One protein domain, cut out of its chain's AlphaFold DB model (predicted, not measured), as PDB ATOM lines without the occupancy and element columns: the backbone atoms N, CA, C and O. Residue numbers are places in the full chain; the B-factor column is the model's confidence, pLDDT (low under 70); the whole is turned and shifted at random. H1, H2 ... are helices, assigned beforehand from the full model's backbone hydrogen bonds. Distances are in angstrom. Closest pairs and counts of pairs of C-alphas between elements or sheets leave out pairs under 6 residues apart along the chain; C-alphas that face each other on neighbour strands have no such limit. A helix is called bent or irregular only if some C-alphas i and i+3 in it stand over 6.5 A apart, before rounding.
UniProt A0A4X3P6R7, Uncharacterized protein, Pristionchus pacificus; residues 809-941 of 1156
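What this domain is: This is residues 809 to 941 of the 1156 residues of an uncharacterized protein of Pristionchus pacificus (UniProt A0A4X3P6R7). Seven helices make a two-row arrangement: H1, H3, H6 and H5 follow one another in one row, and H2, H7 and H4 make a second row over one side of it. The rows touch at one end, where H4 meets H5, and are loosely held elsewhere; the links 822 to 832 and 861 to 875 run from one row to the other. The printed part has 133 residues, with H1 to H7 in that order along the chain and no named strand; the class is all helix. It is compact, with a radius of gyration of the C-alphas of 14.5 A and spans of 39 by 37 by 21 A.

How they stand to each other: H1, residues 811 to 821, touches H3, residues 851 to 860, at a shallow tilt of 13 degrees, opposite ways; their closest C-alphas, of Ser 821 and Gln 854, are 5.4 A apart. H2, residues 833 to 841, is apart from H1 and H3. H3 touches H6, residues 906 to 915, opposite ways at a shallow tilt of 33 degrees, only just short of steep; the closest C-alphas are those of Arg 852 and Ile 915, at 4.9 A. H4, residues 876 to 886, touches H5, residues 895 to 904, at a steep tilt of 50 degrees, closest at Ala 878 and Tyr 904, C-alphas 5.6 A apart. H5 touches H6 at a steep tilt of 56 degrees, with the C-alphas of Met 901 and Tyr 909 closest at 6.0 A. H7, residues 922 to 939, touches H2 with residues 923 to 927 alone, at a steep tilt of 40 degrees; the C-alphas of Leu 838 and Ser 923 are closest, at 5.1 A. With residues 925 to 929 alone H7 touches H4, at a shallow tilt of 31 degrees, closest at Ile 886 and Phe 925, C-alphas 5.4 A apart. H3 and H7 are near each other. Every O i to N i+4 pair is within hydrogen-bond range in H1, H4, H5, H6 and H7, against 3 of 5 in H2 and 4 of 6 in H3.

Where its parts are: H1 begins at C-alpha 811, (-21.549, 11.183, -12.767), and is 15.6 A long. H2 is only just irregular, with C-alphas 834 and 837 6.7 A apart, and H3 is irregular, with C-alphas 852 and 855 7.0 A apart. H4 measures 15.1 A. H7, the longest, measures 25.5 A and ends at C-alpha 939, (-14.916, 19.196, -27.507).

The domain as a whole: The C-alphas farthest apart, of Asn 846 and Ser 941, are 43.5 A apart. The printed part has no cut. The links H1 to H2 and H3 to H4 are long, and H5 to H6 is tight. Mean pLDDT of the printed part is 82.4; residues 825 to 834 and 872 to 874 are under 70.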
ATOM      1  N   GLY A 809     -23.448   8.858 -19.546       77.81
ATOM      2  CA  GLY A 809     -24.552   9.227 -18.657       77.81
ATOM      3  C   GLY A 809     -24.207  10.207 -17.523       77.81
ATOM      4  O   GLY A 809     -23.484  11.204 -17.675       77.81
ATOM      5  N   THR A 810     -24.762   9.935 -16.341       77.88
ATOM      6  CA  THR A 810     -24.545  10.755 -15.142       77.88
ATOM      7  C   THR A 810     -23.208  10.444 -14.456       77.88
ATOM      8  O   THR A 810     -22.640   9.361 -14.593       77.88
ATOM      9  N   ARG A 811     -22.715  11.393 -13.649       78.88
ATOM     10  CA  ARG A 811     -21.549  11.183 -12.767       78.88
ATOM     11  C   ARG A 811     -21.754   9.996 -11.813       78.88
ATOM     12  O   ARG A 811     -20.799   9.289 -11.521       78.88
ATOM     13  N   GLU A 812     -22.992   9.755 -11.381       78.81
ATOM     14  CA  GLU A 812     -23.353   8.631 -10.511       78.81
ATOM     15  C   GLU A 812     -23.309   7.280 -11.243       78.81
ATOM     16  O   GLU A 812     -22.762   6.318 -10.715       78.81
ATOM     17  N   MET A 813     -23.771   7.209 -12.496       81.00
ATOM     18  CA  MET A 813     -23.622   6.002 -13.328       81.00
ATOM     19  C   MET A 813     -22.143   5.634 -13.523       81.00
ATOM     20  O   MET A 813     -21.766   4.474 -13.380       81.00
ATOM     21  N   ARG A 814     -21.273   6.626 -13.757       83.75
ATOM     22  CA  ARG A 814     -19.817   6.403 -13.839       83.75
ATOM     23  C   ARG A 814     -19.206   5.948 -12.511       83.75
ATOM     24  O   ARG A 814     -18.355   5.064 -12.513       83.75
ATOM     25  N   ARG A 815     -19.670   6.477 -11.372       82.69
ATOM     26  CA  ARG A 815     -19.282   5.983 -10.035       82.69
ATOM     27  C   ARG A 815     -19.657   4.515  -9.838       82.69
ATOM     28  O   ARG A 815     -18.816   3.746  -9.386       82.69
ATOM     29  N   GLN A 816     -20.865   4.121 -10.234       81.56
ATOM     30  CA  GLN A 816     -21.348   2.742 -10.121       81.56
ATOM     31  C   GLN A 816     -20.554   1.770 -11.011       81.56
ATOM     32  O   GLN A 816     -20.188   0.695 -10.545       81.56
ATOM     33  N   MET A 817     -20.184   2.172 -12.233       84.88
ATOM     34  CA  MET A 817     -19.296   1.377 -13.098       84.88
ATOM     35  C   MET A 817     -17.898   1.164 -12.494       84.88
ATOM     36  O   MET A 817     -17.349   0.067 -12.597       84.88
ATOM     37  N   ARG A 818     -17.321   2.175 -11.822       85.44
ATOM     38  CA  ARG A 818     -16.042   1.999 -11.107       85.44
ATOM     39  C   ARG A 818     -16.187   1.111  -9.874       85.44
ATOM     40  O   ARG A 818     -15.358   0.228  -9.689       85.44
ATOM     41  N   ALA A 819     -17.241   1.310  -9.079       83.06
ATOM     42  CA  ALA A 819     -17.534   0.493  -7.901       83.06
ATOM     43  C   ALA A 819     -17.648  -0.998  -8.269       83.06
ATOM     44  O   ALA A 819     -17.015  -1.834  -7.630       83.06
ATOM     45  N   PHE A 820     -18.342  -1.320  -9.368       84.12
ATOM     46  CA  PHE A 820     -18.362  -2.672  -9.933       84.12
ATOM     47  C   PHE A 820     -16.955  -3.193 -10.261       84.12
ATOM     48  O   PHE A 820     -16.565  -4.243  -9.754       84.12
ATOM     49  N   SER A 821     -16.146  -2.431 -11.010       85.50
ATOM     50  CA  SER A 821     -14.766  -2.837 -11.343       85.50
ATOM     51  C   SER A 821     -13.822  -2.963 -10.132       85.50
ATOM     52  O   SER A 821     -12.738  -3.529 -10.251       85.50
ATOM     53  N   ASN A 822     -14.225  -2.441  -8.969       84.31
ATOM     54  CA  ASN A 822     -13.508  -2.539  -7.699       84.31
ATOM     55  C   ASN A 822     -14.055  -3.649  -6.776       84.31
ATOM     56  O   ASN A 822     -13.516  -3.836  -5.687       84.31
ATOM     57  N   GLY A 823     -15.116  -4.364  -7.172       80.50
ATOM     58  CA  GLY A 823     -15.796  -5.358  -6.332       80.50
ATOM     59  C   GLY A 823     -16.692  -4.766  -5.232       80.50
ATOM     60  O   GLY A 823     -17.133  -5.487  -4.344       80.50
ATOM     61  N   GLU A 824     -16.982  -3.461  -5.279       80.50
ATOM     62  CA  GLU A 824     -17.739  -2.724  -4.252       80.50
ATOM     63  C   GLU A 824     -19.272  -2.841  -4.424       80.50
ATOM     64  O   GLU A 824     -20.034  -2.330  -3.602       80.50
ATOM     65  N   GLY A 825     -19.750  -3.505  -5.484       67.75
ATOM     66  CA  GLY A 825     -21.170  -3.799  -5.705       67.75
ATOM     67  C   GLY A 825     -21.484  -4.343  -7.108       67.75
ATOM     68  O   GLY A 825     -20.624  -4.307  -7.987       67.75
ATOM     69  N   PRO A 826     -22.711  -4.843  -7.347       67.38
ATOM     70  CA  PRO A 826     -23.123  -5.366  -8.649       67.38
ATOM     71  C   PRO A 826     -23.362  -4.256  -9.685       67.38
ATOM     72  O   PRO A 826     -23.715  -3.123  -9.340       67.38
ATOM     73  N   VAL A 827     -23.263  -4.611 -10.971       63.66
ATOM     74  CA  VAL A 827     -23.750  -3.774 -12.080       63.66
ATOM     75  C   VAL A 827     -25.247  -3.516 -11.887       63.66
ATOM     76  O   VAL A 827     -26.039  -4.454 -11.800       63.66
ATOM     77  N   LYS A 828     -25.662  -2.246 -11.839       57.41
ATOM     78  CA  LYS A 828     -27.090  -1.897 -11.874       57.41
ATOM     79  C   LYS A 828     -27.590  -1.951 -13.316       57.41
ATOM     80  O   LYS A 828     -26.883  -1.545 -14.231       57.41
ATOM     81  N   THR A 829     -28.819  -2.421 -13.501       53.31
ATOM     82  CA  THR A 829     -29.402  -2.915 -14.767       53.31
ATOM     83  C   THR A 829     -29.635  -1.881 -15.883       53.31
ATOM     84  O   THR A 829     -30.375  -2.158 -16.823       53.31
ATOM     85  N   TRP A 830     -29.007  -0.703 -15.825       63.47
ATOM     86  CA  TRP A 830     -29.025   0.289 -16.901       63.47
ATOM     87  C   TRP A 830     -27.599   0.549 -17.396       63.47
ATOM     88  O   TRP A 830     -26.917   1.475 -16.954       63.47
ATOM     89  N   VAL A 831     -27.156  -0.311 -18.309       65.88
ATOM     90  CA  VAL A 831     -25.912  -0.171 -19.068       65.88
ATOM     91  C   VAL A 831     -26.296  -0.072 -20.550       65.88
ATOM     92  O   VAL A 831     -27.062  -0.922 -21.003       65.88
ATOM     93  N   PRO A 832     -25.807   0.930 -21.306       68.19
ATOM     94  CA  PRO A 832     -26.054   1.023 -22.744       68.19
ATOM     95  C   PRO A 832     -25.523  -0.209 -23.495       68.19
ATOM     96  O   PRO A 832     -24.486  -0.767 -23.120       68.19
ATOM     97  N   THR A 833     -26.240  -0.642 -24.533       69.44
ATOM     98  CA  THR A 833     -26.023  -1.916 -25.243       69.44
ATOM     99  C   THR A 833     -24.571  -2.116 -25.687       69.44
ATOM    100  O   THR A 833     -24.033  -3.215 -25.556       69.44
ATOM    101  N   GLU A 834     -23.914  -1.036 -26.110       67.38
ATOM    102  CA  GLU A 834     -22.536  -0.969 -26.613       67.38
ATOM    103  C   GLU A 834     -21.499  -1.426 -25.571       67.38
ATOM    104  O   GLU A 834     -20.420  -1.897 -25.913       67.38
ATOM    105  N   PHE A 835     -21.828  -1.324 -24.281       78.56
ATOM    106  CA  PHE A 835     -20.964  -1.740 -23.176       78.56
ATOM    107  C   PHE A 835     -21.295  -3.144 -22.663       78.56
ATOM    108  O   PHE A 835     -20.523  -3.693 -21.880       78.56
ATOM    109  N   THR A 836     -22.414  -3.750 -23.073       81.94
ATOM    110  CA  THR A 836     -22.814  -5.076 -22.562       81.94
ATOM    111  C   THR A 836     -21.861  -6.185 -23.019       81.94
ATOM    112  O   THR A 836     -21.588  -7.099 -22.241       81.94
ATOM    113  N   ALA A 837     -21.286  -6.059 -24.221       85.94
ATOM    114  CA  ALA A 837     -20.201  -6.915 -24.699       85.94
ATOM    115  C   ALA A 837     -18.940  -6.746 -23.833       85.94
ATOM    116  O   ALA A 837     -18.484  -7.709 -23.231       85.94
ATOM    117  N   LEU A 838     -18.455  -5.513 -23.646       88.12
ATOM    118  CA  LEU A 838     -17.265  -5.248 -22.826       88.12
ATOM    119  C   LEU A 838     -17.437  -5.654 -21.349       88.12
ATOM    120  O   LEU A 838     -16.460  -6.042 -20.709       88.12
ATOM    121  N   ILE A 839     -18.650  -5.582 -20.787       86.56
ATOM    122  CA  ILE A 839     -18.920  -6.132 -19.451       86.56
ATOM    123  C   ILE A 839     -18.771  -7.653 -19.473       86.56
ATOM    124  O   ILE A 839     -18.020  -8.172 -18.648       86.56
ATOM    125  N   ARG A 840     -19.409  -8.350 -20.424       85.56
ATOM    126  CA  ARG A 840     -19.305  -9.810 -20.581       85.56
ATOM    127  C   ARG A 840     -17.850 -10.262 -20.736       85.56
ATOM    128  O   ARG A 840     -17.418 -11.133 -19.996       85.56
ATOM    129  N   ASP A 841     -17.086  -9.612 -21.610       86.88
ATOM    130  CA  ASP A 841     -15.680  -9.946 -21.885       86.88
ATOM    131  C   ASP A 841     -14.740  -9.602 -20.705       86.88
ATOM    132  O   ASP A 841     -13.633 -10.134 -20.589       86.88
ATOM    133  N   SER A 842     -15.186  -8.716 -19.805       87.38
ATOM    134  CA  SER A 842     -14.503  -8.388 -18.547       87.38
ATOM    135  C   SER A 842     -14.924  -9.256 -17.356       87.38
ATOM    136  O   SER A 842     -14.359  -9.103 -16.274       87.38
ATOM    137  N   ILE A 843     -15.884 -10.168 -17.522       84.75
ATOM    138  CA  ILE A 843     -16.279 -11.147 -16.504       84.75
ATOM    139  C   ILE A 843     -15.566 -12.471 -16.812       84.75
ATOM    140  O   ILE A 843     -15.597 -12.974 -17.931       84.75
ATOM    141  N   GLY A 844     -14.859 -13.016 -15.822       74.38
ATOM    142  CA  GLY A 844     -14.186 -14.309 -15.935       74.38
ATOM    143  C   GLY A 844     -15.148 -15.490 -15.793       74.38
ATOM    144  O   GLY A 844     -16.295 -15.328 -15.389       74.38
ATOM    145  N   SER A 845     -14.644 -16.706 -16.024       71.44
ATOM    146  CA  SER A 845     -15.388 -17.984 -15.981       71.44
ATOM    147  C   SER A 845     -16.143 -18.302 -14.681       71.44
ATOM    148  O   SER A 845     -16.876 -19.283 -14.631       71.44
ATOM    149  N   ASN A 846     -15.930 -17.515 -13.625       73.50
ATOM    150  CA  ASN A 846     -16.485 -17.717 -12.288       73.50
ATOM    151  C   ASN A 846     -17.485 -16.596 -11.922       73.50
ATOM    152  O   ASN A 846     -17.639 -16.280 -10.745       73.50
ATOM    153  N   ASP A 847     -18.051 -15.907 -12.923       72.19
ATOM    154  CA  ASP A 847     -18.900 -14.705 -12.812       72.19
ATOM    155  C   ASP A 847     -18.273 -13.510 -12.052       72.19
ATOM    156  O   ASP A 847     -18.930 -12.514 -11.740       72.19
ATOM    157  N   MET A 848     -16.962 -13.561 -11.794       78.75
ATOM    158  CA  MET A 848     -16.196 -12.493 -11.149       78.75
ATOM    159  C   MET A 848     -15.599 -11.524 -12.175       78.75
ATOM    160  O   MET A 848     -15.070 -11.942 -13.205       78.75
ATOM    161  N   PHE A 849     -15.591 -10.226 -11.858       85.44
ATOM    162  CA  PHE A 849     -14.908  -9.217 -12.670       85.44
ATOM    163  C   PHE A 849     -13.396  -9.497 -12.751       85.44
ATOM    164  O   PHE A 849     -12.708  -9.625 -11.735       85.44
ATOM    165  N   ASN A 850     -12.868  -9.574 -13.971       87.81
ATOM    166  CA  ASN A 850     -11.460  -9.814 -14.245       87.81
ATOM    167  C   ASN A 850     -10.649  -8.545 -13.942       87.81
ATOM    168  O   ASN A 850     -10.662  -7.568 -14.693       87.81
ATOM    169  N   ILE A 851      -9.901  -8.590 -12.837       87.56
ATOM    170  CA  ILE A 851      -9.155  -7.456 -12.276       87.56
ATOM    171  C   ILE A 851      -8.171  -6.795 -13.260       87.56
ATOM    172  O   ILE A 851      -7.874  -5.612 -13.116       87.56
ATOM    173  N   ARG A 852      -7.735  -7.494 -14.318       89.62
ATOM    174  CA  ARG A 852      -6.904  -6.911 -15.387       89.62
ATOM    175  C   ARG A 852      -7.575  -5.737 -16.114       89.62
ATOM    176  O   ARG A 852      -6.887  -4.834 -16.580       89.62
ATOM    177  N   TYR A 853      -8.908  -5.706 -16.172       90.06
ATOM    178  CA  TYR A 853      -9.673  -4.596 -16.750       90.06
ATOM    179  C   TYR A 853      -9.879  -3.424 -15.771       90.06
ATOM    180  O   TYR A 853     -10.268  -2.332 -16.196       90.06
ATOM    181  N   GLN A 854      -9.597  -3.597 -14.473       88.00
ATOM    182  CA  GLN A 854      -9.799  -2.567 -13.442       88.00
ATOM    183  C   GLN A 854      -9.080  -1.231 -13.740       88.00
ATOM    184  O   GLN A 854      -9.704  -0.183 -13.525       88.00
ATOM    185  N   PRO A 855      -7.830  -1.194 -14.258       87.75
ATOM    186  CA  PRO A 855      -7.165   0.060 -14.616       87.75
ATOM    187  C   PRO A 855      -7.877   0.791 -15.761       87.75
ATOM    188  O   PRO A 855      -8.049   2.009 -15.703       87.75
ATOM    189  N   PHE A 856      -8.336   0.048 -16.774       89.94
ATOM    190  CA  PHE A 856      -9.067   0.588 -17.922       89.94
ATOM    191  C   PHE A 856     -10.417   1.183 -17.495       89.94
ATOM    192  O   PHE A 856     -10.689   2.360 -17.747       89.94
ATOM    193  N   TYR A 857     -11.223   0.406 -16.760       89.00
ATOM    194  CA  TYR A 857     -12.527   0.832 -16.245       89.00
ATOM    195  C   TYR A 857     -12.420   2.087 -15.364       89.00
ATOM    196  O   TYR A 857     -13.182   3.039 -15.554       89.00
ATOM    197  N   ASN A 858     -11.446   2.146 -14.448       86.19
ATOM    198  CA  ASN A 858     -11.290   3.296 -13.553       86.19
ATOM    199  C   ASN A 858     -10.931   4.607 -14.280       86.19
ATOM    200  O   ASN A 858     -11.338   5.677 -13.822       86.19
ATOM    201  N   MET A 859     -10.223   4.551 -15.416       87.19
ATOM    202  CA  MET A 859      -9.962   5.741 -16.240       87.19
ATOM    203  C   MET A 859     -11.140   6.113 -17.147       87.19
ATOM    204  O   MET A 859     -11.476   7.296 -17.267       87.19
ATOM    205  N   MET A 860     -11.762   5.121 -17.794       87.25
ATOM    206  CA  MET A 860     -12.912   5.339 -18.675       87.25
ATOM    207  C   MET A 860     -14.052   5.987 -17.889       87.25
ATOM    208  O   MET A 860     -14.432   7.137 -18.132       87.25
ATOM    209  N   PHE A 861     -14.522   5.299 -16.852       85.88
ATOM    210  CA  PHE A 861     -15.647   5.717 -16.020       85.88
ATOM    211  C   PHE A 861     -15.243   6.705 -14.914       85.88
ATOM    212  O   PHE A 861     -15.831   6.711 -13.837       85.88
ATOM    213  N   SER A 862     -14.254   7.568 -15.153       83.38
ATOM    214  CA  SER A 862     -13.905   8.684 -14.255       83.38
ATOM    215  C   SER A 862     -15.104   9.617 -13.958       83.38
ATOM    216  O   SER A 862     -16.057   9.704 -14.734       83.38
ATOM    217  N   ASP A 863     -15.079  10.368 -12.847       79.06
ATOM    218  CA  ASP A 863     -16.165  11.320 -12.501       79.06
ATOM    219  C   ASP A 863     -16.328  12.450 -13.550       79.06
ATOM    220  O   ASP A 863     -17.398  13.055 -13.667       79.06
ATOM    221  N   SER A 864     -15.282  12.711 -14.339       80.75
ATOM    222  CA  SER A 864     -15.214  13.704 -15.417       80.75
ATOM    223  C   SER A 864     -16.268  13.488 -16.525       80.75
ATOM    224  O   SER A 864     -16.660  12.347 -16.771       80.75
ATOM    225  N   PRO A 865     -16.744  14.543 -17.225       80.62
ATOM    226  CA  PRO A 865     -17.627  14.386 -18.389       80.62
ATOM    227  C   PRO A 865     -16.928  13.771 -19.616       80.62
ATOM    228  O   PRO A 865     -17.613  13.233 -20.478       80.62
ATOM    229  N   ILE A 866     -15.594  13.813 -19.675       85.06
ATOM    230  CA  ILE A 866     -14.741  13.187 -20.701       85.06
ATOM    231  C   ILE A 866     -13.868  12.120 -20.016       85.06
ATOM    232  O   ILE A 866     -13.356  12.435 -18.933       85.06
ATOM    233  N   PRO A 867     -13.658  10.918 -20.602       86.25
ATOM    234  CA  PRO A 867     -12.823   9.869 -20.012       86.25
ATOM    235  C   PRO A 867     -11.415  10.363 -19.686       86.25
ATOM    236  O   PRO A 867     -10.773  10.993 -20.528       86.25
ATOM    237  N   ASP A 868     -10.885  10.023 -18.513       83.06
ATOM    238  CA  ASP A 868      -9.550  10.467 -18.093       83.06
ATOM    239  C   ASP A 868      -8.428   9.909 -18.990       83.06
ATOM    240  O   ASP A 868      -7.355  10.509 -19.069       83.06
ATOM    241  N   ILE A 869      -8.696   8.809 -19.703       80.81
ATOM    242  CA  ILE A 869      -7.823   8.195 -20.716       80.81
ATOM    243  C   ILE A 869      -7.830   8.954 -22.058       80.81
ATOM    244  O   ILE A 869      -6.823   8.970 -22.761       80.81
ATOM    245  N   LEU A 870      -8.934   9.637 -22.391       80.62
ATOM    246  CA  LEU A 870      -9.106  10.382 -23.646       80.62
ATOM    247  C   LEU A 870      -8.784  11.879 -23.519       80.62
ATOM    248  O   LEU A 870      -8.719  12.573 -24.531       80.62
ATOM    249  N   LYS A 871      -8.519  12.382 -22.305       74.31
ATOM    250  CA  LYS A 871      -8.066  13.769 -22.069       74.31
ATOM    251  C   LYS A 871      -6.716  14.101 -22.692       74.31
ATOM    252  O   LYS A 871      -6.424  15.271 -22.904       74.31
ATOM    253  N   VAL A 872      -5.893  13.093 -22.981       58.59
ATOM    254  CA  VAL A 872      -4.627  13.299 -23.699       58.59
ATOM    255  C   VAL A 872      -4.836  13.384 -25.216       58.59
ATOM    256  O   VAL A 872      -4.027  13.998 -25.907       58.59
ATOM    257  N   GLY A 873      -5.957  12.848 -25.718       47.41
ATOM    258  CA  GLY A 873      -6.354  12.812 -27.130       47.41
ATOM    259  C   GLY A 873      -6.882  14.135 -27.696       47.41
ATOM    260  O   GLY A 873      -7.637  14.120 -28.666       47.41
ATOM    261  N   SER A 874      -6.526  15.267 -27.088       53.81
ATOM    262  CA  SER A 874      -6.595  16.597 -27.706       53.81
ATOM    263  C   SER A 874      -5.258  17.053 -28.294       53.81
ATOM    264  O   SER A 874      -5.199  18.047 -29.017       53.81
ATOM    265  N   ASP A 875      -4.187  16.308 -28.025       71.00
ATOM    266  CA  ASP A 875      -2.953  16.361 -28.793       71.00
ATOM    267  C   ASP A 875      -3.156  15.600 -30.108       71.00
ATOM    268  O   ASP A 875      -3.539  14.428 -30.092       71.00
ATOM    269  N   GLY A 876      -2.914  16.267 -31.239       77.56
ATOM    270  CA  GLY A 876      -3.162  15.703 -32.566       77.56
ATOM    271  C   GLY A 876      -2.435  14.380 -32.806       77.56
ATOM    272  O   GLY A 876      -3.034  13.468 -33.367       77.56
ATOM    273  N   ARG A 877      -1.201  14.228 -32.301       82.12
ATOM    274  CA  ARG A 877      -0.411  12.995 -32.470       82.12
ATOM    275  C   ARG A 877      -0.969  11.857 -31.629       82.12
ATOM    276  O   ARG A 877      -1.166  10.757 -32.130       82.12
ATOM    277  N   ALA A 878      -1.289  12.143 -30.365       83.56
ATOM    278  CA  ALA A 878      -1.918  11.174 -29.468       83.56
ATOM    279  C   ALA A 878      -3.281  10.711 -30.010       83.56
ATOM    280  O   ALA A 878      -3.622   9.538 -29.899       83.56
ATOM    281  N   ARG A 879      -4.049  11.628 -30.616       84.69
ATOM    282  CA  ARG A 879      -5.343  11.322 -31.232       84.69
ATOM    283  C   ARG A 879      -5.189  10.482 -32.500       84.69
ATOM    284  O   ARG A 879      -5.879   9.481 -32.613       84.69
ATOM    285  N   GLN A 880      -4.273  10.849 -33.400       87.00
ATOM    286  CA  GLN A 880      -3.963  10.080 -34.613       87.00
ATOM    287  C   GLN A 880      -3.522   8.652 -34.271       87.00
ATOM    288  O   GLN A 880      -4.132   7.705 -34.752       87.00
ATOM    289  N   LEU A 881      -2.545   8.500 -33.370       89.00
ATOM    290  CA  LEU A 881      -2.061   7.201 -32.897       89.00
ATOM    291  C   LEU A 881      -3.193   6.345 -32.305       89.00
ATOM    292  O   LEU A 881      -3.329   5.173 -32.646       89.00
ATOM    293  N   LEU A 882      -4.035   6.937 -31.450       88.88
ATOM    294  CA  LEU A 882      -5.184   6.247 -30.862       88.88
ATOM    295  C   LEU A 882      -6.199   5.799 -31.923       88.88
ATOM    296  O   LEU A 882      -6.684   4.674 -31.840       88.88
ATOM    297  N   THR A 883      -6.517   6.652 -32.901       89.31
ATOM    298  CA  THR A 883      -7.393   6.298 -34.027       89.31
ATOM    299  C   THR A 883      -6.796   5.142 -34.829       89.31
ATOM    300  O   THR A 883      -7.466   4.132 -35.003       89.31
ATOM    301  N   SER A 884      -5.516   5.217 -35.211       90.25
ATOM    302  CA  SER A 884      -4.834   4.152 -35.959       90.25
ATOM    303  C   SER A 884      -4.815   2.798 -35.238       90.25
ATOM    304  O   SER A 884      -4.899   1.764 -35.899       90.25
ATOM    305  N   ILE A 885      -4.749   2.795 -33.903       89.00
ATOM    306  CA  ILE A 885      -4.853   1.583 -33.076       89.00
ATOM    307  C   ILE A 885      -6.301   1.069 -33.008       89.00
ATOM    308  O   ILE A 885      -6.535  -0.129 -33.135       89.00
ATOM    309  N   ILE A 886      -7.278   1.960 -32.812       89.38
ATOM    310  CA  ILE A 886      -8.711   1.615 -32.752       89.38
ATOM    311  C   ILE A 886      -9.201   1.034 -34.085       89.38
ATOM    312  O   ILE A 886     -10.017   0.112 -34.088       89.38
ATOM    313  N   ASP A 887      -8.700   1.558 -35.202       89.06
ATOM    314  CA  ASP A 887      -9.005   1.112 -36.563       89.06
ATOM    315  C   ASP A 887      -8.112  -0.063 -37.026       89.06
ATOM    316  O   ASP A 887      -8.102  -0.397 -38.205       89.06
ATOM    317  N   GLU A 888      -7.370  -0.699 -36.106       86.75
ATOM    318  CA  GLU A 888      -6.489  -1.870 -36.315       86.75
ATOM    319  C   GLU A 888      -5.360  -1.673 -37.366       86.75
ATOM    320  O   GLU A 888      -4.589  -2.595 -37.633       86.75
ATOM    321  N   THR A 889      -5.195  -0.455 -37.904       88.25
ATOM    322  CA  THR A 889      -4.209  -0.091 -38.948       88.25
ATOM    323  C   THR A 889      -2.747  -0.127 -38.498       88.25
ATOM    324  O   THR A 889      -1.858  -0.212 -39.341       88.25
ATOM    325  N   VAL A 890      -2.491  -0.034 -37.189       87.44
ATOM    326  CA  VAL A 890      -1.151  -0.057 -36.580       87.44
ATOM    327  C   VAL A 890      -1.209  -0.905 -35.313       87.44
ATOM    328  O   VAL A 890      -2.123  -0.744 -34.499       87.44
ATOM    329  N   GLN A 891      -0.242  -1.805 -35.121       83.31
ATOM    330  CA  GLN A 891      -0.261  -2.741 -33.998       83.31
ATOM    331  C   GLN A 891       0.445  -2.144 -32.774       83.31
ATOM    332  O   GLN A 891       1.629  -1.818 -32.795       83.31
ATOM    333  N   TYR A 892      -0.267  -2.046 -31.649       79.12
ATOM    334  CA  TYR A 892       0.250  -1.499 -30.380       79.12
ATOM    335  C   TYR A 892       1.388  -2.331 -29.747       79.12
ATOM    336  O   TYR A 892       2.004  -1.894 -28.776       79.12
ATOM    337  N   SER A 893       1.649  -3.528 -30.277       76.62
ATOM    338  CA  SER A 893       2.770  -4.402 -29.923       76.62
ATOM    339  C   SER A 893       4.064  -4.085 -30.688       76.62
ATOM    340  O   SER A 893       5.135  -4.528 -30.269       76.62
ATOM    341  N   GLU A 894       4.001  -3.311 -31.776       86.75
ATOM    342  CA  GLU A 894       5.177  -2.844 -32.514       86.75
ATOM    343  C   GLU A 894       5.995  -1.872 -31.662       86.75
ATOM    344  O   GLU A 894       5.449  -1.017 -30.964       86.75
ATOM    345  N   LYS A 895       7.327  -1.974 -31.730       85.75
ATOM    346  CA  LYS A 895       8.245  -1.208 -30.870       85.75
ATOM    347  C   LYS A 895       8.027   0.308 -30.959       85.75
ATOM    348  O   LYS A 895       8.041   0.979 -29.932       85.75
ATOM    349  N   GLU A 896       7.858   0.839 -32.167       87.31
ATOM    350  CA  GLU A 896       7.719   2.282 -32.405       87.31
ATOM    351  C   GLU A 896       6.355   2.787 -31.911       87.31
ATOM    352  O   GLU A 896       6.284   3.761 -31.160       87.31
ATOM    353  N   THR A 897       5.287   2.043 -32.211       88.62
ATOM    354  CA  THR A 897       3.929   2.272 -31.700       88.62
ATOM    355  C   THR A 897       3.897   2.238 -30.171       88.62
ATOM    356  O   THR A 897       3.358   3.148 -29.542       88.62
ATOM    357  N   ALA A 898       4.540   1.247 -29.548       87.81
ATOM    358  CA  ALA A 898       4.680   1.140 -28.098       87.81
ATOM    359  C   ALA A 898       5.492   2.301 -27.492       87.81
ATOM    360  O   ALA A 898       5.156   2.785 -26.410       87.81
ATOM    361  N   GLU A 899       6.532   2.786 -28.176       89.00
ATOM    362  CA  GLU A 899       7.345   3.934 -27.754       89.00
ATOM    363  C   GLU A 899       6.551   5.245 -27.759       89.00
ATOM    364  O   GLU A 899       6.535   5.956 -26.747       89.00
ATOM    365  N   ASP A 900       5.813   5.534 -28.832       88.75
ATOM    366  CA  ASP A 900       4.957   6.722 -28.900       88.75
ATOM    367  C   ASP A 900       3.701   6.591 -28.012       88.75
ATOM    368  O   ASP A 900       3.284   7.571 -27.387       88.75
ATOM    369  N   MET A 901       3.150   5.387 -27.818       87.44
ATOM    370  CA  MET A 901       2.115   5.150 -26.803       87.44
ATOM    371  C   MET A 901       2.647   5.387 -25.383       87.44
ATOM    372  O   MET A 901       1.973   6.033 -24.582       87.44
ATOM    373  N   LEU A 902       3.858   4.928 -25.055       87.44
ATOM    374  CA  LEU A 902       4.504   5.202 -23.767       87.44
ATOM    375  C   LEU A 902       4.836   6.689 -23.584       87.44
ATOM    376  O   LEU A 902       4.901   7.154 -22.445       87.44
ATOM    377  N   ARG A 903       5.050   7.434 -24.673       85.38
ATOM    378  CA  ARG A 903       5.276   8.884 -24.673       85.38
ATOM    379  C   ARG A 903       3.991   9.669 -24.437       85.38
ATOM    380  O   ARG A 903       3.905  10.419 -23.467       85.38
ATOM    381  N   TYR A 904       3.003   9.499 -25.310       83.88
ATOM    382  CA  TYR A 904       1.801  10.327 -25.325       83.88
ATOM    383  C   TYR A 904       0.669   9.770 -24.451       83.88
ATOM    384  O   TYR A 904      -0.115  10.545 -23.911       83.88
ATOM    385  N   MET A 905       0.556   8.449 -24.285       87.31
ATOM    386  CA  MET A 905      -0.570   7.790 -23.601       87.31
ATOM    387  C   MET A 905      -0.146   6.659 -22.627       87.31
ATOM    388  O   MET A 905      -0.783   5.600 -22.615       87.31
ATOM    389  N   PRO A 906       0.876   6.846 -21.761       86.62
ATOM    390  CA  PRO A 906       1.503   5.758 -20.999       86.62
ATOM    391  C   PRO A 906       0.539   4.907 -20.166       86.62
ATOM    392  O   PRO A 906       0.722   3.699 -20.068       86.62
ATOM    393  N   ILE A 907      -0.504   5.502 -19.575       87.69
ATOM    394  CA  ILE A 907      -1.452   4.748 -18.738       87.69
ATOM    395  C   ILE A 907      -2.456   3.937 -19.579       87.69
ATOM    396  O   ILE A 907      -2.873   2.872 -19.129       87.69
ATOM    397  N   LEU A 908      -2.795   4.361 -20.809       87.81
ATOM    398  CA  LEU A 908      -3.536   3.493 -21.739       87.81
ATOM    399  C   LEU A 908      -2.678   2.280 -22.094       87.81
ATOM    400  O   LEU A 908      -3.136   1.157 -21.929       87.81
ATOM    401  N   TYR A 909      -1.428   2.505 -22.512       88.31
ATOM    402  CA  TYR A 909      -0.505   1.424 -22.858       88.31
ATOM    403  C   TYR A 909      -0.345   0.410 -21.718       88.31
ATOM    404  O   TYR A 909      -0.454  -0.792 -21.942       88.31
ATOM    405  N   ILE A 910      -0.162   0.888 -20.481       87.12
ATOM    406  CA  ILE A 910      -0.097   0.028 -19.294       87.12
ATOM    407  C   ILE A 910      -1.417  -0.735 -19.098       87.12
ATOM    408  O   ILE A 910      -1.382  -1.944 -18.911       87.12
ATOM    409  N   ALA A 911      -2.583  -0.089 -19.203       88.69
ATOM    410  CA  ALA A 911      -3.867  -0.775 -19.036       88.69
ATOM    411  C   ALA A 911      -4.135  -1.855 -20.106       88.69
ATOM    412  O   ALA A 911      -4.701  -2.895 -19.778       88.69
ATOM    413  N   LEU A 912      -3.697  -1.652 -21.354       87.81
ATOM    414  CA  LEU A 912      -3.755  -2.684 -22.399       87.81
ATOM    415  C   LEU A 912      -2.744  -3.819 -22.133       87.81
ATOM    416  O   LEU A 912      -3.069  -4.991 -22.329       87.81
ATOM    417  N   CYS A 913      -1.547  -3.500 -21.621       86.81
ATOM    418  CA  CYS A 913      -0.565  -4.499 -21.178       86.81
ATOM    419  C   CYS A 913      -1.089  -5.402 -20.046       86.81
ATOM    420  O   CYS A 913      -0.792  -6.595 -20.060       86.81
ATOM    421  N   GLU A 914      -1.835  -4.847 -19.081       88.88
ATOM    422  CA  GLU A 914      -2.406  -5.591 -17.941       88.88
ATOM    423  C   GLU A 914      -3.491  -6.587 -18.380       88.88
ATOM    424  O   GLU A 914      -3.517  -7.716 -17.893       88.88
ATOM    425  N   ILE A 915      -4.353  -6.207 -19.336       88.50
ATOM    426  CA  ILE A 915      -5.317  -7.122 -19.985       88.50
ATOM    427  C   ILE A 915      -4.563  -8.273 -20.666       88.50
ATOM    428  O   ILE A 915      -4.865  -9.450 -20.433       88.50
ATOM    429  N   GLY A 916      -3.514  -7.919 -21.412       83.50
ATOM    430  CA  GLY A 916      -2.688  -8.822 -22.202       83.50
ATOM    431  C   GLY A 916      -3.037  -8.702 -23.680       83.50
ATOM    432  O   GLY A 916      -4.203  -8.796 -24.047       83.50
ATOM    433  N   PHE A 917      -2.022  -8.483 -24.519       75.25
ATOM    434  CA  PHE A 917      -2.170  -8.168 -25.945       75.25
ATOM    435  C   PHE A 917      -3.008  -9.207 -26.707       75.25
ATOM    436  O   PHE A 917      -3.986  -8.854 -27.359       75.25
ATOM    437  N   ASP A 918      -2.726 -10.495 -26.514       77.06
ATOM    438  CA  ASP A 918      -3.451 -11.611 -27.142       77.06
ATOM    439  C   ASP A 918      -4.857 -11.849 -26.538       77.06
ATOM    440  O   ASP A 918      -5.490 -12.874 -26.777       77.06
ATOM    441  N   SER A 919      -5.329 -10.949 -25.669       80.25
ATOM    442  CA  SER A 919      -6.560 -11.081 -24.875       80.25
ATOM    443  C   SER A 919      -7.397  -9.794 -24.827       80.25
ATOM    444  O   SER A 919      -8.319  -9.704 -24.018       80.25
ATOM    445  N   ILE A 920      -7.098  -8.793 -25.666       86.50
ATOM    446  CA  ILE A 920      -7.888  -7.556 -25.751       86.50
ATOM    447  C   ILE A 920      -9.120  -7.803 -26.646       86.50
ATOM    448  O   ILE A 920      -8.951  -8.096 -27.831       86.50
ATOM    449  N   PRO A 921     -10.359  -7.684 -26.132       87.75
ATOM    450  CA  PRO A 921     -11.559  -7.975 -26.911       87.75
ATOM    451  C   PRO A 921     -11.906  -6.815 -27.853       87.75
ATOM    452  O   PRO A 921     -11.712  -5.644 -27.515       87.75
ATOM    453  N   LYS A 922     -12.496  -7.117 -29.019       87.56
ATOM    454  CA  LYS A 922     -12.923  -6.093 -29.996       87.56
ATOM    455  C   LYS A 922     -13.926  -5.089 -29.405       87.56
ATOM    456  O   LYS A 922     -13.838  -3.899 -29.706       87.56
ATOM    457  N   SER A 923     -14.764  -5.530 -28.464       88.69
ATOM    458  CA  SER A 923     -15.685  -4.686 -27.686       88.69
ATOM    459  C   SER A 923     -14.998  -3.530 -26.941       88.69
ATOM    460  O   SER A 923     -15.591  -2.467 -26.755       88.69
ATOM    461  N   LEU A 924     -13.723  -3.679 -26.555       90.62
ATOM    462  CA  LEU A 924     -12.941  -2.610 -25.933       90.62
ATOM    463  C   LEU A 924     -12.609  -1.501 -26.941       90.62
ATOM    464  O   LEU A 924     -12.715  -0.319 -26.607       90.62
ATOM    465  N   PHE A 925     -12.249  -1.863 -28.175       88.69
ATOM    466  CA  PHE A 925     -11.976  -0.903 -29.249       88.69
ATOM    467  C   PHE A 925     -13.259  -0.242 -29.771       88.69
ATOM    468  O   PHE A 925     -13.252   0.955 -30.049       88.69
ATOM    469  N   GLU A 926     -14.383  -0.963 -29.814       88.56
ATOM    470  CA  GLU A 926     -15.714  -0.402 -30.092       88.56
ATOM    471  C   GLU A 926     -16.112   0.652 -29.048       88.56
ATOM    472  O   GLU A 926     -16.439   1.790 -29.400       88.56
ATOM    473  N   VAL A 927     -15.988   0.324 -27.757       88.81
ATOM    474  CA  VAL A 927     -16.244   1.257 -26.649       88.81
ATOM    475  C   VAL A 927     -15.292   2.462 -26.685       88.81
ATOM    476  O   VAL A 927     -15.727   3.589 -26.432       88.81
ATOM    477  N   LEU A 928     -14.016   2.273 -27.043       88.69
ATOM    478  CA  LEU A 928     -13.088   3.388 -27.266       88.69
ATOM    479  C   LEU A 928     -13.509   4.261 -28.457       88.69
ATOM    480  O   LEU A 928     -13.511   5.483 -28.313       88.69
ATOM    481  N   ARG A 929     -13.914   3.679 -29.595       88.75
ATOM    482  CA  ARG A 929     -14.374   4.413 -30.792       88.75
ATOM    483  C   ARG A 929     -15.625   5.247 -30.492       88.75
ATOM    484  O   ARG A 929     -15.672   6.433 -30.834       88.75
ATOM    485  N   ALA A 930     -16.593   4.674 -29.774       86.12
ATOM    486  CA  ALA A 930     -17.798   5.370 -29.321       86.12
ATOM    487  C   ALA A 930     -17.460   6.529 -28.363       86.12
ATOM    488  O   ALA A 930     -17.879   7.671 -28.576       86.12
ATOM    489  N   ALA A 931     -16.624   6.270 -27.350       86.94
ATOM    490  CA  ALA A 931     -16.178   7.288 -26.403       86.94
ATOM    491  C   ALA A 931     -15.360   8.408 -27.073       86.94
ATOM    492  O   ALA A 931     -15.493   9.574 -26.697       86.94
ATOM    493  N   LEU A 932     -14.541   8.081 -28.078       86.75
ATOM    494  CA  LEU A 932     -13.722   9.030 -28.835       86.75
ATOM    495  C   LEU A 932     -14.576   9.957 -29.706       86.75
ATOM    496  O   LEU A 932     -14.328  11.165 -29.717       86.75
ATOM    497  N   THR A 933     -15.605   9.402 -30.351       85.25
ATOM    498  CA  THR A 933     -16.594  10.124 -31.169       85.25
ATOM    499  C   THR A 933     -17.415  11.104 -30.331       85.25
ATOM    500  O   THR A 933     -17.555  12.278 -30.684       85.25
ATOM    501  N   LEU A 934     -17.920  10.656 -29.177       84.44
ATOM    502  CA  LEU A 934     -18.714  11.501 -28.284       84.44
ATOM    503  C   LEU A 934     -17.856  12.551 -27.556       84.44
ATOM    504  O   LEU A 934     -18.295  13.686 -27.380       84.44
ATOM    505  N   ASN A 935     -16.607  12.222 -27.209       85.44
ATOM    506  CA  ASN A 935     -15.620  13.198 -26.740       85.44
ATOM    507  C   ASN A 935     -15.383  14.301 -27.789       85.44
ATOM    508  O   ASN A 935     -15.381  15.478 -27.450       85.44
ATOM    509  N   ASP A 936     -15.267  13.942 -29.071       82.88
ATOM    510  CA  ASP A 936     -15.140  14.910 -30.167       82.88
ATOM    511  C   ASP A 936     -16.361  15.837 -30.278       82.88
ATOM    512  O   ASP A 936     -16.208  17.046 -30.430       82.88
ATOM    513  N   SER A 937     -17.576  15.294 -30.145       84.00
ATOM    514  CA  SER A 937     -18.809  16.095 -30.104       84.00
ATOM    515  C   SER A 937     -18.798  17.096 -28.937       84.00
ATOM    516  O   SER A 937     -19.034  18.289 -29.128       84.00
ATOM    517  N   ILE A 938     -18.403  16.643 -27.740       83.69
ATOM    518  CA  ILE A 938     -18.264  17.495 -26.550       83.69
ATOM    519  C   ILE A 938     -17.197  18.585 -26.758       83.69
ATOM    520  O   ILE A 938     -17.445  19.750 -26.441       83.69
ATOM    521  N   LEU A 939     -16.022  18.250 -27.297       83.25
ATOM    522  CA  LEU A 939     -14.916  19.196 -27.507       83.25
ATOM    523  C   LEU A 939     -15.138  20.157 -28.688       83.25
ATOM    524  O   LEU A 939     -14.528  21.227 -28.717       83.25
ATOM    525  N   ARG A 940     -16.043  19.822 -29.616       82.75
ATOM    526  CA  ARG A 940     -16.559  20.728 -30.657       82.75
ATOM    527  C   ARG A 940     -17.675  21.664 -30.169       82.75
ATOM    528  O   ARG A 940     -18.140  22.482 -30.959       82.75
ATOM    529  N   SER A 941     -18.071  21.614 -28.888       81.25
ATOM    530  CA  SER A 941     -19.005  22.595 -28.307       81.25
ATOM    531  C   SER A 941     -18.533  24.030 -28.590       81.25
ATOM    532  O   SER A 941     -17.373  24.344 -28.297       81.25
TER     533      SER A 941